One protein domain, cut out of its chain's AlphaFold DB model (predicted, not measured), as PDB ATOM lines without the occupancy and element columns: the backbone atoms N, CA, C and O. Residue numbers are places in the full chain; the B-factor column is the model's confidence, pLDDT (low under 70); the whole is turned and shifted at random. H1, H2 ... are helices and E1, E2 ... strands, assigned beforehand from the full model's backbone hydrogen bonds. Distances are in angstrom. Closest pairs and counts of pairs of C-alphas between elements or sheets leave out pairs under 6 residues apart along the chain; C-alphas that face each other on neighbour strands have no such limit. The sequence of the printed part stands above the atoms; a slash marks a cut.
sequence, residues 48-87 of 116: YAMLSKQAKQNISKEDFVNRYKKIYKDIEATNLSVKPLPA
ATOM      1  N   TYR A  48     -36.938 -19.453  43.388       98.56
ATOM      2  CA  TYR A  48     -35.950 -20.172  44.190       98.56
ATOM      3  C   TYR A  48     -36.525 -21.480  44.747       98.56
ATOM      4  O   TYR A  48     -35.864 -22.522  44.716       98.56
ATOM      5  N   ALA A  49     -37.777 -21.465  45.214       97.88
ATOM      6  CA  ALA A  49     -38.447 -22.656  45.726       97.88
ATOM      7  C   ALA A  49     -38.531 -23.786  44.681       97.88
ATOM      8  O   ALA A  49     -38.470 -24.956  45.066       97.88
ATOM      9  N   MET A  50     -38.566 -23.459  43.387       96.62
ATOM     10  CA  MET A  50     -38.588 -24.429  42.286       96.62
ATOM     11  C   MET A  50     -37.209 -24.972  41.872       96.62
ATOM     12  O   MET A  50     -37.150 -25.911  41.081       96.62
ATOM     13  N   LEU A  51     -36.099 -24.435  42.394       96.06
ATOM     14  CA  LEU A  51     -34.762 -24.932  42.058       96.06
ATOM     15  C   LEU A  51     -34.512 -26.350  42.594       96.06
ATOM     16  O   LEU A  51     -35.030 -26.746  43.648       96.06
ATOM     17  N   SER A  52     -33.647 -27.086  41.890       94.62
ATOM     18  CA  SER A  52     -33.196 -28.414  42.308       94.62
ATOM     19  C   SER A  52     -32.470 -28.361  43.656       94.62
ATOM     20  O   SER A  52     -31.894 -27.341  44.045       94.62
ATOM     21  N   LYS A  53     -32.454 -29.488  44.379       95.69
ATOM     22  CA  LYS A  53     -31.715 -29.600  45.649       95.69
ATOM     23  C   LYS A  53     -30.230 -29.265  45.466       95.69
ATOM     24  O   LYS A  53     -29.679 -28.525  46.270       95.69
ATOM     25  N   GLN A  54     -29.625 -29.746  44.379       95.06
ATOM     26  CA  GLN A  54     -28.227 -29.476  44.040       95.06
ATOM     27  C   GLN A  54     -27.957 -27.982  43.802       95.06
ATOM     28  O   GLN A  54     -26.940 -27.458  44.252       95.06
ATOM     29  N   ALA A  55     -28.867 -27.264  43.138       95.62
ATOM     30  CA  ALA A  55     -28.728 -25.819  42.964       95.62
ATOM     31  C   ALA A  55     -28.799 -25.082  44.313       95.62
ATOM     32  O   ALA A  55     -27.967 -24.221  44.590       95.62
ATOM     33  N   LYS A  56     -29.736 -25.470  45.186       97.81
ATOM     34  CA  LYS A  56     -29.918 -24.861  46.516       97.81
ATOM     35  C   LYS A  56     -28.758 -25.111  47.483       97.81
ATOM     36  O   LYS A  56     -28.578 -24.329  48.405       97.81
ATOM     37  N   GLN A  57     -27.962 -26.162  47.276       97.62
ATOM     38  CA  GLN A  57     -26.731 -26.389  48.047       97.62
ATOM     39  C   GLN A  57     -25.659 -25.329  47.771       97.62
ATOM     40  O   GLN A  57     -24.849 -25.045  48.644       97.62
ATOM     41  N   ASN A  58     -25.658 -24.757  46.566       97.38
ATOM     42  CA  ASN A  58     -24.623 -23.831  46.108       97.38
ATOM     43  C   ASN A  58     -25.106 -22.377  46.039       97.38
ATOM     44  O   ASN A  58     -24.298 -21.467  45.885       97.38
ATOM     45  N   ILE A  59     -26.419 -22.151  46.106       97.38
ATOM     46  CA  ILE A  59     -27.036 -20.833  45.974       97.38
ATOM     47  C   ILE A  59     -28.001 -20.646  47.139       97.38
ATOM     48  O   ILE A  59     -28.996 -21.371  47.256       97.38
ATOM     49  N   SER A  60     -27.733 -19.654  47.988       98.25
ATOM     50  CA  SER A  60     -28.660 -19.285  49.054       98.25
ATOM     51  C   SER A  60     -29.904 -18.596  48.477       98.25
ATOM     52  O   SER A  60     -29.872 -17.991  47.400       98.25
ATOM     53  N   LYS A  61     -31.029 -18.681  49.199       98.50
ATOM     54  CA  LYS A  61     -32.259 -17.969  48.817       98.50
ATOM     55  C   LYS A  61     -32.011 -16.465  48.725       98.50
ATOM     56  O   LYS A  61     -32.476 -15.821  47.788       98.50
ATOM     57  N   GLU A  62     -31.279 -15.927  49.695       98.38
ATOM     58  CA  GLU A  62     -30.953 -14.509  49.778       98.38
ATOM     59  C   GLU A  62     -30.129 -14.050  48.572       98.38
ATOM     60  O   GLU A  62     -30.532 -13.108  47.891       98.38
ATOM     61  N   ASP A  63     -29.050 -14.762  48.235       98.50
ATOM     62  CA  ASP A  63     -28.193 -14.415  47.094       98.50
ATOM     63  C   ASP A  63     -28.961 -14.465  45.776       98.50
ATOM     64  O   ASP A  63     -28.828 -13.573  44.934       98.50
ATOM     65  N   PHE A  64     -29.801 -15.490  45.595       98.50
ATOM     66  CA  PHE A  64     -30.639 -15.618  44.409       98.50
ATOM     67  C   PHE A  64     -31.576 -14.413  44.262       98.50
ATOM     68  O   PHE A  64     -31.593 -13.754  43.220       98.50
ATOM     69  N   VAL A  65     -32.328 -14.091  45.316       98.56
ATOM     70  CA  VAL A  65     -33.310 -12.999  45.309       98.56
ATOM     71  C   VAL A  65     -32.626 -11.645  45.133       98.56
ATOM     72  O   VAL A  65     -33.054 -10.843  44.299       98.56
ATOM     73  N   ASN A  66     -31.547 -11.390  45.876       98.31
ATOM     74  CA  ASN A  66     -30.815 -10.128  45.823       98.31
ATOM     75  C   ASN A  66     -30.180  -9.907  44.453       98.31
ATOM     76  O   ASN A  66     -30.247  -8.797  43.923       98.31
ATOM     77  N   ARG A  67     -29.639 -10.958  43.828       97.88
ATOM     78  CA  ARG A  67     -29.087 -10.871  42.474       97.88
ATOM     79  C   ARG A  67     -30.148 -10.474  41.451       97.88
ATOM     80  O   ARG A  67     -29.894  -9.573  40.656       97.88
ATOM     81  N   TYR A  68     -31.325 -11.102  41.474       96.81
ATOM     82  CA  TYR A  68     -32.410 -10.746  40.552       96.81
ATOM     83  C   TYR A  68     -32.918  -9.316  40.786       96.81
ATOM     84  O   TYR A  68     -33.029  -8.556  39.825       96.81
ATOM     85  N   LYS A  69     -33.123  -8.907  42.046       95.94
ATOM     86  CA  LYS A  69     -33.491  -7.521  42.391       95.94
ATOM     87  C   LYS A  69     -32.451  -6.511  41.903       95.94
ATOM     88  O   LYS A  69     -32.817  -5.499  41.311       95.94
ATOM     89  N   LYS A  70     -31.162  -6.795  42.118       96.56
ATOM     90  CA  LYS A  70     -30.057  -5.937  41.677       96.56
ATOM     91  C   LYS A  70     -30.035  -5.798  40.158       96.56
ATOM     92  O   LYS A  70     -29.983  -4.681  39.674       96.56
ATOM     93  N   ILE A  71     -30.147  -6.902  39.415       94.31
ATOM     94  CA  ILE A  71     -30.172  -6.868  37.943       94.31
ATOM     95  C   ILE A  71     -31.330  -6.004  37.440       94.31
ATOM     96  O   ILE A  71     -31.105  -5.140  36.603       94.31
ATOM     97  N   TYR A  72     -32.545  -6.213  37.955       93.06
ATOM     98  CA  TYR A  72     -33.719  -5.451  37.516       93.06
ATOM     99  C   TYR A  72     -33.590  -3.962  37.826       93.06
ATOM    100  O   TYR A  72     -33.970  -3.139  36.999       93.06
ATOM    101  N   LYS A  73     -33.021  -3.621  38.987       92.06
ATOM    102  CA  LYS A  73     -32.736  -2.236  39.360       92.06
ATOM    103  C   LYS A  73     -31.674  -1.612  38.453       92.06
ATOM    104  O   LYS A  73     -31.891  -0.521  37.947       92.06
ATOM    105  N   ASP A  74     -30.547  -2.292  38.258       93.56
ATOM    106  CA  ASP A  74     -29.382  -1.748  37.551       93.56
ATOM    107  C   ASP A  74     -29.654  -1.504  36.062       93.56
ATOM    108  O   ASP A  74     -29.105  -0.569  35.487       93.56
ATOM    109  N   ILE A  75     -30.485  -2.344  35.435       90.06
ATOM    110  CA  ILE A  75     -30.858  -2.193  34.019       90.06
ATOM    111  C   ILE A  75     -32.206  -1.491  33.835       90.06
ATOM    112  O   ILE A  75     -32.714  -1.457  32.716       90.06
ATOM    113  N   GLU A  76     -32.802  -1.001  34.929       88.25
ATOM    114  CA  GLU A  76     -34.122  -0.361  34.951       88.25
ATOM    115  C   GLU A  76     -35.186  -1.197  34.208       88.25
ATOM    116  O   GLU A  76     -36.033  -0.679  33.482       88.25
ATOM    117  N   ALA A  77     -35.131  -2.528  34.354       85.56
ATOM    118  CA  ALA A  77     -36.008  -3.432  33.617       85.56
ATOM    119  C   ALA A  77     -37.461  -3.287  34.073       85.56
ATOM    120  O   ALA A  77     -37.841  -3.731  35.159       85.56
ATOM    121  N   THR A  78     -38.299  -2.778  33.177       81.19
ATOM    122  CA  THR A  78     -39.755  -2.775  33.313       81.19
ATOM    123  C   THR A  78     -40.385  -3.766  32.334       81.19
ATOM    124  O   THR A  78     -39.864  -4.018  31.249       81.19
ATOM    125  N   ASN A  79     -41.521  -4.354  32.717       84.06
ATOM    126  CA  ASN A  79     -42.370  -5.159  31.828       84.06
ATOM    127  C   ASN A  79     -41.670  -6.352  31.135       84.06
ATOM    128  O   ASN A  79     -42.022  -6.724  30.013       84.06
ATOM    129  N   LEU A  80     -40.696  -6.994  31.798       87.69
ATOM    130  CA  LEU A  80     -40.089  -8.227  31.287       87.69
ATOM    131  C   LEU A  80     -41.111  -9.372  31.306       87.69
ATOM    132  O   LEU A  80     -41.519  -9.835  32.369       87.69
ATOM    133  N   SER A  81     -41.458  -9.887  30.131       89.62
ATOM    134  CA  SER A  81     -42.283 -11.081  29.969       89.62
ATOM    135  C   SER A  81     -41.431 -12.246  29.479       89.62
ATOM    136  O   SER A  81     -40.728 -12.148  28.471       89.62
ATOM    137  N   VAL A  82     -41.509 -13.369  30.187       91.75
ATOM    138  CA  VAL A  82     -40.868 -14.627  29.802       91.75
ATOM    139  C   VAL A  82     -41.971 -15.627  29.490       91.75
ATOM    140  O   VAL A  82     -42.851 -15.854  30.318       91.75
ATOM    141  N   LYS A  83     -41.948 -16.208  28.290       91.38
ATOM    142  CA  LYS A  83     -42.983 -17.135  27.823       91.38
ATOM    143  C   LYS A  83     -42.349 -18.424  27.313       91.38
ATOM    144  O   LYS A  83     -41.463 -18.345  26.466       91.38
ATOM    145  N   PRO A  84     -42.777 -19.598  27.784       90.56
ATOM    146  CA  PRO A  84     -42.292 -20.859  27.248       90.56
ATOM    147  C   PRO A  84     -42.771 -21.021  25.807       90.56
ATOM    148  O   PRO A  84     -43.853 -20.557  25.442       90.56
ATOM    149  N   LEU A  85     -41.953 -21.675  24.989       86.94
ATOM    150  CA  LEU A  85     -42.392 -22.127  23.675       86.94
ATOM    151  C   LEU A  85     -43.329 -23.328  23.824       86.94
ATOM    152  O   LEU A  85     -43.138 -24.091  24.773       86.94
ATOM    153  N   PRO A  86     -44.307 -23.517  22.916       81.12
ATOM    154  CA  PRO A  86     -45.159 -24.701  22.922       81.12
ATOM    155  C   PRO A  86     -44.315 -25.974  22.989       81.12
ATOM    156  O   PRO A  86     -43.262 -26.049  22.352       81.12
ATOM    157  N   ALA A  87     -44.766 -26.956  23.767       72.19
ATOM    158  CA  ALA A  87     -44.144 -28.270  23.754       72.19
ATOM    159  C   ALA A  87     -44.251 -28.840  22.332       72.19
ATOM    160  O   ALA A  87     -45.352 -28.994  21.807       72.19
TER     161      ALA A  87
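This is residues 48 to 87 of the 116 residues of a protein of Parageobacillus toebii (UniProt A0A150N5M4). An open, flat bracket: after a curved lead-in, residues 48 to 52, the short helix H1 makes one arm, the longer helix H2 the back, and an outstretched tail with strand E1 the other arm. The middle between the arms is empty. The printed part has 40 residues, with H1, H2 and E1 in that order, and is mostly helix. It is only just loose, close to extended, with a radius of gyration of the C-alphas of 13.0 A and spans of 33 by 30 by 11 A.

H1, residues 53 to 58, and H2, residues 61 to 74, meet only through their tight link of 2 residues. E1, residues 81 to 84, is apart from both helices and pairs with no named strand. Residues 66 to 71 of H2, residues 73 to 79 and residues 81 to 87 stand free. In H2 every O i to N i+4 pair is within hydrogen-bond range; in H1 1 of 2 is, beside 3 of 3 O i to N i+3 pairs.

H1 begins at C-alpha 53 (-31.715, -29.600, 45.649) and is 9.2 A long. H2 measures 20.0 A. E1, 10.1 A long, ends at C-alpha 84 (-42.292, -20.859, 27.248).

The C-alphas farthest apart, of Asp 74 and Ala 87, are 33.3 A apart. The printed part has no cut, and the link from H2 to E1 is short, with 6 residues. No printed residue is under 70 in pLDDT.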